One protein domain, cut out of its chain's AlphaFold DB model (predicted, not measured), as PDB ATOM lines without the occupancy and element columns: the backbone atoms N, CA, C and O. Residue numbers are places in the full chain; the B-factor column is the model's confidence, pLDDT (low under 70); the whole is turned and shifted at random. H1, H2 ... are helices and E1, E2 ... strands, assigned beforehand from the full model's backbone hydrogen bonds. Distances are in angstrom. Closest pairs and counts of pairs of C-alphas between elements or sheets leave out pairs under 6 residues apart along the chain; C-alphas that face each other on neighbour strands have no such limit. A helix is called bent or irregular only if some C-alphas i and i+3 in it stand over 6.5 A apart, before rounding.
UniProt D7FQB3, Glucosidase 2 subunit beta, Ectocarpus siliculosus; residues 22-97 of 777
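Overview. This is residues 22 to 97 of the 777 residues of the protein "Glucosidase 2 subunit beta" of Ectocarpus siliculosus (UniProt D7FQB3). With little regular structure, two small strand hairpins, E1-E2 at one end and E3-E4 towards the other, have looped residues 36 to 56 and short helix H1 between them. The 76 printed residues hold one named helix and four named strands, in the order E1 E2 H1 E3 E4; the class is mixed, 18 residues being in named elements. The whole is compact, radius of gyration of the C-alphas 12.8 A, spanning 34 by 24 by 22 A.

Arrangement. E1, residues 24 to 27, and E2, residues 32 to 35, form an antiparallel hairpin; N 25 and O 34 are within hydrogen-bond range, 2.8 A. E3, residues 65 to 67, and E4, residues 77 to 79, form another, with N 66 and O 78 at 2.9 A. H1, residues 57 to 60, is irregular, 7.7 A long, too short for an O i to N i+4 pair. E1 and H1 are apart.

Along the chain. E1 begins at C-alpha 24 (56.025, -8.507, -20.679) and measures 10.2 A, E2 10.4 A. E4 ends at C-alpha 79 (37.064, 5.367, -13.052).

Size, cuts and confidence. The printed part has no cut. The E2 to H1 link is long. Residues 22 and 71 to 75 are under pLDDT 70.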
ATOM      1  N   SER A  22      62.373  -9.892 -17.840       53.28
ATOM      2  CA  SER A  22      61.321  -8.895 -18.008       53.28
ATOM      3  C   SER A  22      60.015  -9.647 -18.240       53.28
ATOM      4  O   SER A  22      59.892 -10.380 -19.226       53.28
ATOM      5  N   SER A  23      59.069  -9.538 -17.307       74.19
ATOM      6  CA  SER A  23      57.695  -9.950 -17.574       74.19
ATOM      7  C   SER A  23      57.074  -8.912 -18.500       74.19
ATOM      8  O   SER A  23      56.993  -7.732 -18.167       74.19
ATOM      9  N   ILE A  24      56.690  -9.356 -19.694       86.56
ATOM     10  CA  ILE A  24      56.025  -8.507 -20.679       86.56
ATOM     11  C   ILE A  24      54.533  -8.501 -20.347       86.56
ATOM     12  O   ILE A  24      53.901  -9.558 -20.298       86.56
ATOM     13  N   PHE A  25      53.994  -7.311 -20.109       88.56
ATOM     14  CA  PHE A  25      52.566  -7.050 -19.998       88.56
ATOM     15  C   PHE A  25      51.995  -6.767 -21.393       88.56
ATOM     16  O   PHE A  25      52.708  -6.271 -22.264       88.56
ATOM     17  N   THR A  26      50.724  -7.086 -21.638       90.69
ATOM     18  CA  THR A  26      50.092  -6.841 -22.942       90.69
ATOM     19  C   THR A  26      48.661  -6.352 -22.788       90.69
ATOM     20  O   THR A  26      47.855  -7.021 -22.138       90.69
ATOM     21  N   CYS A  27      48.349  -5.247 -23.453       89.75
ATOM     22  CA  CYS A  27      47.054  -4.573 -23.460       89.75
ATOM     23  C   CYS A  27      46.568  -4.359 -24.906       89.75
ATOM     24  O   CYS A  27      47.145  -4.909 -25.851       89.75
ATOM     25  N   ASP A  28      45.469  -3.628 -25.093       87.69
ATOM     26  CA  ASP A  28      44.849  -3.355 -26.395       87.69
ATOM     27  C   ASP A  28      44.493  -4.646 -27.157       87.69
ATOM     28  O   ASP A  28      44.735  -4.802 -28.357       87.69
ATOM     29  N   GLY A  29      43.989  -5.644 -26.422       82.88
ATOM     30  CA  GLY A  29      43.716  -6.989 -26.948       82.88
ATOM     31  C   GLY A  29      44.963  -7.788 -27.357       82.88
ATOM     32  O   GLY A  29      44.834  -8.793 -28.056       82.88
ATOM     33  N   GLY A  30      46.158  -7.356 -26.939       82.06
ATOM     34  CA  GLY A  30      47.450  -7.932 -27.317       82.06
ATOM     35  C   GLY A  30      48.164  -7.195 -28.455       82.06
ATOM     36  O   GLY A  30      49.159  -7.709 -28.964       82.06
ATOM     37  N   ALA A  31      47.674  -6.022 -28.876       84.62
ATOM     38  CA  ALA A  31      48.351  -5.181 -29.866       84.62
ATOM     39  C   ALA A  31      49.559  -4.426 -29.279       84.62
ATOM     40  O   ALA A  31      50.551  -4.222 -29.982       84.62
ATOM     41  N   THR A  32      49.486  -4.062 -27.996       85.12
ATOM     42  CA  THR A  32      50.507  -3.289 -27.278       85.12
ATOM     43  C   THR A  32      51.200  -4.190 -26.257       85.12
ATOM     44  O   THR A  32      50.543  -4.941 -25.533       85.12
ATOM     45  N   ALA A  33      52.535  -4.150 -26.215       91.00
ATOM     46  CA  ALA A  33      53.364  -4.991 -25.353       91.00
ATOM     47  C   ALA A  33      54.377  -4.129 -24.589       91.00
ATOM     48  O   ALA A  33      55.231  -3.485 -25.199       91.00
ATOM     49  N   LEU A  34      54.270  -4.134 -23.262       88.19
ATOM     50  CA  LEU A  34      54.991  -3.259 -22.340       88.19
ATOM     51  C   LEU A  34      55.909  -4.068 -21.416       88.19
ATOM     52  O   LEU A  34      55.654  -5.235 -21.115       88.19
ATOM     53  N   GLU A  35      56.982  -3.448 -20.938       89.56
ATOM     54  CA  GLU A  35      57.780  -4.001 -19.841       89.56
ATOM     55  C   GLU A  35      57.057  -3.794 -18.495       89.56
ATOM     56  O   GLU A  35      56.318  -2.831 -18.317       89.56
ATOM     57  N   GLN A  36      57.297  -4.663 -17.506       87.19
ATOM     58  CA  GLN A  36      56.639  -4.602 -16.185       87.19
ATOM     59  C   GLN A  36      56.829  -3.279 -15.412       87.19
ATOM     60  O   GLN A  36      56.128  -3.034 -14.435       87.19
ATOM     61  N   ASN A  37      57.808  -2.469 -15.813       86.69
ATOM     62  CA  ASN A  37      58.118  -1.140 -15.280       86.69
ATOM     63  C   ASN A  37      57.252  -0.012 -15.886       86.69
ATOM     64  O   ASN A  37      57.334   1.098 -15.377       86.69
ATOM     65  N   LYS A  38      56.445  -0.292 -16.923       87.31
ATOM     66  CA  LYS A  38      55.444   0.598 -17.545       87.31
ATOM     67  C   LYS A  38      54.022   0.089 -17.259       87.31
ATOM     68  O   LYS A  38      53.235  -0.160 -18.165       87.31
ATOM     69  N   VAL A  39      53.764  -0.225 -15.989       90.00
ATOM     70  CA  VAL A  39      52.470  -0.713 -15.489       90.00
ATOM     71  C   VAL A  39      52.265  -0.117 -14.099       90.00
ATOM     72  O   VAL A  39      52.833  -0.610 -13.119       90.00
ATOM     73  N   ASN A  40      51.447   0.928 -14.019       86.56
ATOM     74  CA  ASN A  40      51.330   1.873 -12.906       86.56
ATOM     75  C   ASN A  40      52.584   2.757 -12.734       86.56
ATOM     76  O   ASN A  40      53.106   2.868 -11.623       86.56
ATOM     77  N   ASP A  41      53.088   3.352 -13.826       89.19
ATOM     78  CA  ASP A  41      54.223   4.304 -13.802       89.19
ATOM     79  C   ASP A  41      53.836   5.789 -13.976       89.19
ATOM     80  O   ASP A  41      54.709   6.634 -14.164       89.19
ATOM     81  N   ASP A  42      52.543   6.105 -13.823       86.38
ATOM     82  CA  ASP A  42      51.928   7.438 -13.973       86.38
ATOM     83  C   ASP A  42      52.006   7.981 -15.415       86.38
ATOM     84  O   ASP A  42      52.001   9.187 -15.673       86.38
ATOM     85  N   TYR A  43      52.050   7.066 -16.388       90.00
ATOM     86  CA  TYR A  43      52.008   7.365 -17.813       90.00
ATOM     87  C   TYR A  43      51.129   6.350 -18.552       90.00
ATOM     88  O   TYR A  43      51.300   5.149 -18.397       90.00
ATOM     89  N   CYS A  44      50.202   6.832 -19.382       92.44
ATOM     90  CA  CYS A  44      49.281   5.975 -20.127       92.44
ATOM     91  C   CYS A  44      49.902   5.537 -21.468       92.44
ATOM     92  O   CYS A  44      49.959   6.334 -22.410       92.44
ATOM     93  N   ASP A  45      50.375   4.291 -21.545       92.19
ATOM     94  CA  ASP A  45      50.930   3.655 -22.748       92.19
ATOM     95  C   ASP A  45      49.877   2.815 -23.517       92.19
ATOM     96  O   ASP A  45      50.009   2.644 -24.731       92.19
ATOM     97  N   CYS A  46      48.829   2.311 -22.851       89.25
ATOM     98  CA  CYS A  46      47.733   1.528 -23.453       89.25
ATOM     99  C   CYS A  46      46.530   2.392 -23.888       89.25
ATOM    100  O   CYS A  46      46.146   3.341 -23.204       89.25
ATOM    101  N   LEU A  47      45.846   2.028 -24.982       87.56
ATOM    102  CA  LEU A  47      44.627   2.723 -25.439       87.56
ATOM    103  C   LEU A  47      43.372   2.324 -24.641       87.56
ATOM    104  O   LEU A  47      42.466   3.142 -24.469       87.56
ATOM    105  N   ASP A  48      43.307   1.082 -24.152       87.75
ATOM    106  CA  ASP A  48      42.294   0.631 -23.186       87.75
ATOM    107  C   ASP A  48      42.549   1.157 -21.756       87.75
ATOM    108  O   ASP A  48      41.611   1.317 -20.967       87.75
ATOM    109  N   GLY A  49      43.798   1.516 -21.448       86.25
ATOM    110  CA  GLY A  49      44.254   1.959 -20.132       86.25
ATOM    111  C   GLY A  49      44.337   0.841 -19.087       86.25
ATOM    112  O   GLY A  49      44.043   1.073 -17.913       86.25
ATOM    113  N   ALA A  50      44.653  -0.389 -19.511       89.56
ATOM    114  CA  ALA A  50      44.817  -1.553 -18.634       89.56
ATOM    115  C   ALA A  50      46.184  -1.629 -17.912       89.56
ATOM    116  O   ALA A  50      46.372  -2.488 -17.051       89.56
ATOM    117  N   ASP A  51      47.127  -0.762 -18.267       91.19
ATOM    118  CA  ASP A  51      48.408  -0.506 -17.600       91.19
ATOM    119  C   ASP A  51      48.226   0.269 -16.284       91.19
ATOM    120  O   ASP A  51      48.601  -0.212 -15.210       91.19
ATOM    121  N   GLU A  52      47.589   1.436 -16.354       91.38
ATOM    122  CA  GLU A  52      47.468   2.399 -15.256       91.38
ATOM    123  C   GLU A  52      46.209   2.146 -14.414       91.38
ATOM    124  O   GLU A  52      45.313   2.980 -14.282       91.38
ATOM    125  N   THR A  53      46.131   0.945 -13.841       86.19
ATOM    126  CA  THR A  53      45.005   0.506 -12.991       86.19
ATOM    127  C   THR A  53      45.031   1.083 -11.573       86.19
ATOM    128  O   THR A  53      43.989   1.120 -10.917       86.19
ATOM    129  N   LEU A  54      46.201   1.523 -11.104       84.94
ATOM    130  CA  LEU A  54      46.476   2.047  -9.762       84.94
ATOM    131  C   LEU A  54      46.937   3.517  -9.776       84.94
ATOM    132  O   LEU A  54      47.378   4.005  -8.740       84.94
ATOM    133  N   THR A  55      46.846   4.221 -10.911       84.62
ATOM    134  CA  THR A  55      47.186   5.654 -11.050       84.62
ATOM    135  C   THR A  55      46.084   6.387 -11.838       84.62
ATOM    136  O   THR A  55      45.286   5.745 -12.527       84.62
ATOM    137  N   PRO A  56      46.010   7.730 -11.791       89.62
ATOM    138  CA  PRO A  56      45.051   8.495 -12.587       89.62
ATOM    139  C   PRO A  56      45.469   8.727 -14.054       89.62
ATOM    140  O   PRO A  56      44.720   9.371 -14.797       89.62
ATOM    141  N   ALA A  57      46.623   8.234 -14.519       90.44
ATOM    142  CA  ALA A  57      47.185   8.618 -15.821       90.44
ATOM    143  C   ALA A  57      46.303   8.239 -17.035       90.44
ATOM    144  O   ALA A  57      46.118   9.049 -17.951       90.44
ATOM    145  N   CYS A  58      45.654   7.067 -17.023       90.75
ATOM    146  CA  CYS A  58      44.689   6.672 -18.064       90.75
ATOM    147  C   CYS A  58      43.248   7.179 -17.839       90.75
ATOM    148  O   CYS A  58      42.317   6.729 -18.507       90.75
ATOM    149  N   SER A  59      43.039   8.164 -16.957       89.50
ATOM    150  CA  SER A  59      41.730   8.798 -16.696       89.50
ATOM    151  C   SER A  59      40.977   9.276 -17.948       89.50
ATOM    152  O   SER A  59      39.749   9.374 -17.934       89.50
ATOM    153  N   HIS A  60      41.694   9.548 -19.040       84.81
ATOM    154  CA  HIS A  60      41.137  10.010 -20.307       84.81
ATOM    155  C   HIS A  60      40.528   8.899 -21.191       84.81
ATOM    156  O   HIS A  60      39.742   9.226 -22.081       84.81
ATOM    157  N   THR A  61      40.848   7.611 -20.981       81.38
ATOM    158  CA  THR A  61      40.346   6.516 -21.845       81.38
ATOM    159  C   THR A  61      38.887   6.156 -21.546       81.38
ATOM    160  O   THR A  61      38.186   5.598 -22.390       81.38
ATOM    161  N   GLY A  62      38.409   6.453 -20.330       77.44
ATOM    162  CA  GLY A  62      37.060   6.129 -19.843       77.44
ATOM    163  C   GLY A  62      36.779   4.631 -19.643       77.44
ATOM    164  O   GLY A  62      35.764   4.277 -19.036       77.44
ATOM    165  N   GLN A  63      37.668   3.757 -20.126       81.50
ATOM    166  CA  GLN A  63      37.623   2.305 -19.952       81.50
ATOM    167  C   GLN A  63      38.469   1.843 -18.760       81.50
ATOM    168  O   GLN A  63      38.098   0.861 -18.120       81.50
ATOM    169  N   ALA A  64      39.522   2.589 -18.405       86.81
ATOM    170  CA  ALA A  64      40.316   2.361 -17.202       86.81
ATOM    171  C   ALA A  64      39.456   2.467 -15.923       86.81
ATOM    172  O   ALA A  64      38.730   3.449 -15.708       86.81
ATOM    173  N   ARG A  65      39.524   1.444 -15.059       86.62
ATOM    174  CA  ARG A  65      38.795   1.387 -13.779       86.62
ATOM    175  C   ARG A  65      39.681   0.858 -12.660       86.62
ATOM    176  O   ARG A  65      40.315  -0.181 -12.820       86.62
ATOM    177  N   PHE A  66      39.615   1.511 -11.507       87.81
ATOM    178  CA  PHE A  66      40.104   0.975 -10.243       87.81
ATOM    179  C   PHE A  66      39.034   0.094  -9.585       87.81
ATOM    180  O   PHE A  66      37.830   0.303  -9.780       87.81
ATOM    181  N   ALA A  67      39.463  -0.879  -8.783       86.19
ATOM    182  CA  ALA A  67      38.595  -1.715  -7.963       86.19
ATOM    183  C   ALA A  67      38.934  -1.502  -6.484       86.19
ATOM    184  O   ALA A  67      40.040  -1.825  -6.055       86.19
ATOM    185  N   CYS A  68      37.971  -0.981  -5.722       85.31
ATOM    186  CA  CYS A  68      38.128  -0.722  -4.293       85.31
ATOM    187  C   CYS A  68      38.429  -2.015  -3.521       85.31
ATOM    188  O   CYS A  68      37.888  -3.077  -3.852       85.31
ATOM    189  N   THR A  69      39.247  -1.940  -2.468       78.44
ATOM    190  CA  THR A  69      39.614  -3.122  -1.663       78.44
ATOM    191  C   THR A  69      38.559  -3.532  -0.626       78.44
ATOM    192  O   THR A  69      38.757  -4.501   0.113       78.44
ATOM    193  N   ASP A  70      37.407  -2.854  -0.630       71.44
ATOM    194  CA  ASP A  70      36.220  -3.127   0.176       71.44
ATOM    195  C   ASP A  70      35.835  -4.619   0.165       71.44
ATOM    196  O   ASP A  70      35.327  -5.165  -0.815       71.44
ATOM    197  N   THR A  71      35.998  -5.288   1.309       55.72
ATOM    198  CA  THR A  71      35.691  -6.725   1.489       55.72
ATOM    199  C   THR A  71      34.194  -7.015   1.711       55.72
ATOM    200  O   THR A  71      33.815  -8.025   2.310       55.72
ATOM    201  N   GLY A  72      33.324  -6.116   1.244       58.50
ATOM    202  CA  GLY A  72      31.870  -6.223   1.354       58.50
ATOM    203  C   GLY A  72      31.219  -7.039   0.224       58.50
ATOM    204  O   GLY A  72      31.870  -7.408  -0.746       58.50
ATOM    205  N   PRO A  73      29.896  -7.284   0.285       53.06
ATOM    206  CA  PRO A  73      29.147  -7.990  -0.766       53.06
ATOM    207  C   PRO A  73      28.899  -7.147  -2.038       53.06
ATOM    208  O   PRO A  73      28.052  -7.506  -2.854       53.06
ATOM    209  N   LEU A  74      29.580  -6.006  -2.182       51.41
ATOM    210  CA  LEU A  74      29.423  -5.026  -3.256       51.41
ATOM    211  C   LEU A  74      30.795  -4.433  -3.621       51.41
ATOM    212  O   LEU A  74      31.060  -3.272  -3.327       51.41
ATOM    213  N   ASN A  75      31.666  -5.218  -4.259       61.12
ATOM    214  CA  ASN A  75      32.895  -4.701  -4.867       61.12
ATOM    215  C   ASN A  75      32.524  -3.686  -5.966       61.12
ATOM    216  O   ASN A  75      32.127  -4.086  -7.066       61.12
ATOM    217  N   HIS A  76      32.617  -2.383  -5.693       76.69
ATOM    218  CA  HIS A  76      32.411  -1.351  -6.711       76.69
ATOM    219  C   HIS A  76      33.718  -0.997  -7.430       76.69
ATOM    220  O   HIS A  76      34.821  -1.243  -6.944       76.69
ATOM    221  N   THR A  77      33.581  -0.454  -8.642       85.94
ATOM    222  CA  THR A  77      34.715   0.004  -9.453       85.94
ATOM    223  C   THR A  77      34.512   1.452  -9.860       85.94
ATOM    224  O   THR A  77      33.466   1.811 -10.417       85.94
ATOM    225  N   ILE A  78      35.518   2.279  -9.610       87.75
ATOM    226  CA  ILE A  78      35.528   3.709  -9.927       87.75
ATOM    227  C   ILE A  78      36.381   3.941 -11.187       87.75
ATOM    228  O   ILE A  78      37.277   3.143 -11.464       87.75
ATOM    229  N   PRO A  79      36.113   4.967 -12.014       89.44
ATOM    230  CA  PRO A  79      37.064   5.367 -13.052       89.44
ATOM    231  C   PRO A  79      38.390   5.798 -12.411       89.44
ATOM    232  O   PRO A  79      38.384   6.417 -11.348       89.44
ATOM    233  N   THR A  80      39.520   5.537 -13.071       89.06
ATOM    234  CA  THR A  80      40.855   5.923 -12.563       89.06
ATOM    235  C   THR A  80      41.029   7.435 -12.397       89.06
ATOM    236  O   THR A  80      41.870   7.873 -11.627       89.06
ATOM    237  N   SER A  81      40.161   8.251 -13.006       86.94
ATOM    238  CA  SER A  81      40.070   9.701 -12.772       86.94
ATOM    239  C   SER A  81      39.734  10.122 -11.331       86.94
ATOM    240  O   SER A  81      39.650  11.320 -11.087       86.94
ATOM    241  N   ARG A  82      39.435   9.169 -10.439       88.62
ATOM    242  CA  ARG A  82      39.151   9.361  -9.004       88.62
ATOM    243  C   ARG A  82      40.229   8.755  -8.101       88.62
ATOM    244  O   ARG A  82      40.078   8.751  -6.889       88.62
ATOM    245  N   LEU A  83      41.307   8.218  -8.675       87.94
ATOM    246  CA  LEU A  83      42.479   7.851  -7.892       87.94
ATOM    247  C   LEU A  83      43.255   9.115  -7.533       87.94
ATOM    248  O   LEU A  83      43.660   9.866  -8.421       87.94
ATOM    249  N   TRP A  84      43.482   9.307  -6.235       81.38
ATOM    250  CA  TRP A  84      44.300  10.392  -5.679       81.38
ATOM    251  C   TRP A  84      43.771  11.805  -6.015       81.38
ATOM    252  O   TRP A  84      44.553  12.756  -6.116       81.38
ATOM    253  N   ASP A  85      42.451  11.962  -6.208       83.12
ATOM    254  CA  ASP A  85      41.818  13.262  -6.500       83.12
ATOM    255  C   ASP A  85      41.480  14.082  -5.231       83.12
ATOM    256  O   ASP A  85      41.140  15.271  -5.311       83.12
ATOM    257  N   GLY A  86      41.653  13.476  -4.051       75.50
ATOM    258  CA  GLY A  86      41.359  14.034  -2.736       75.50
ATOM    259  C   GLY A  86      39.964  13.687  -2.204       75.50
ATOM    260  O   GLY A  86      39.579  14.213  -1.152       75.50
ATOM    261  N   VAL A  87      39.193  12.845  -2.901       77.31
ATOM    262  CA  VAL A  87      37.845  12.407  -2.518       77.31
ATOM    263  C   VAL A  87      37.807  10.892  -2.309       77.31
ATOM    264  O   VAL A  87      38.137  10.107  -3.183       77.31
ATOM    265  N   CYS A  88      37.329  10.482  -1.135       80.88
ATOM    266  CA  CYS A  88      37.112   9.081  -0.776       80.88
ATOM    267  C   CYS A  88      35.845   8.544  -1.481       80.88
ATOM    268  O   CYS A  88      34.731   8.732  -0.981       80.88
ATOM    269  N   ASP A  89      36.012   7.940  -2.659       84.50
ATOM    270  CA  ASP A  89      34.969   7.307  -3.477       84.50
ATOM    271  C   ASP A  89      34.902   5.774  -3.278       84.50
ATOM    272  O   ASP A  89      33.853   5.151  -3.498       84.50
ATOM    273  N   CYS A  90      35.981   5.148  -2.806       82.56
ATOM    274  CA  CYS A  90      35.951   3.842  -2.152       82.56
ATOM    275  C   CYS A  90      35.458   3.973  -0.701       82.56
ATOM    276  O   CYS A  90      35.691   4.980  -0.038       82.56
ATOM    277  N   CYS A  91      34.756   2.966  -0.165       78.38
ATOM    278  CA  CYS A  91      34.209   3.063   1.195       78.38
ATOM    279  C   CYS A  91      35.279   2.813   2.274       78.38
ATOM    280  O   CYS A  91      35.095   3.214   3.427       78.38
ATOM    281  N   ASP A  92      36.386   2.173   1.896       78.75
ATOM    282  CA  ASP A  92      37.578   1.935   2.710       78.75
ATOM    283  C   ASP A  92      38.687   2.994   2.537       78.75
ATOM    284  O   ASP A  92      39.630   3.008   3.332       78.75
ATOM    285  N   GLY A  93      38.579   3.886   1.544       75.69
ATOM    286  CA  GLY A  93      39.620   4.857   1.183       75.69
ATOM    287  C   GLY A  93      40.839   4.253   0.473       75.69
ATOM    288  O   GLY A  93      41.931   4.814   0.551       75.69
ATOM    289  N   SER A  94      40.691   3.086  -0.169       82.56
ATOM    290  CA  SER A  94      41.764   2.411  -0.925       82.56
ATOM    291  C   SER A  94      42.166   3.099  -2.235       82.56
ATOM    292  O   SER A  94      43.176   2.738  -2.837       82.56
ATOM    293  N   ASP A  95      41.393   4.094  -2.654       85.56
ATOM    294  CA  ASP A  95      41.609   5.001  -3.778       85.56
ATOM    295  C   ASP A  95      42.561   6.172  -3.477       85.56
ATOM    296  O   ASP A  95      42.906   6.919  -4.392       85.56
ATOM    297  N   GLU A  96      43.029   6.314  -2.232       87.25
ATOM    298  CA  GLU A  96      43.879   7.416  -1.764       87.25
ATOM    299  C   GLU A  96      45.240   6.952  -1.204       87.25
ATOM    300  O   GLU A  96      45.360   5.920  -0.535       87.25
ATOM    301  N   LEU A  97      46.307   7.727  -1.450       70.62
ATOM    302  CA  LEU A  97      47.678   7.351  -1.059       70.62
ATOM    303  C   LEU A  97      47.952   7.546   0.441       70.62
ATOM    304  O   LEU A  97      48.306   8.633   0.905       70.62
TER     305      LEU A  97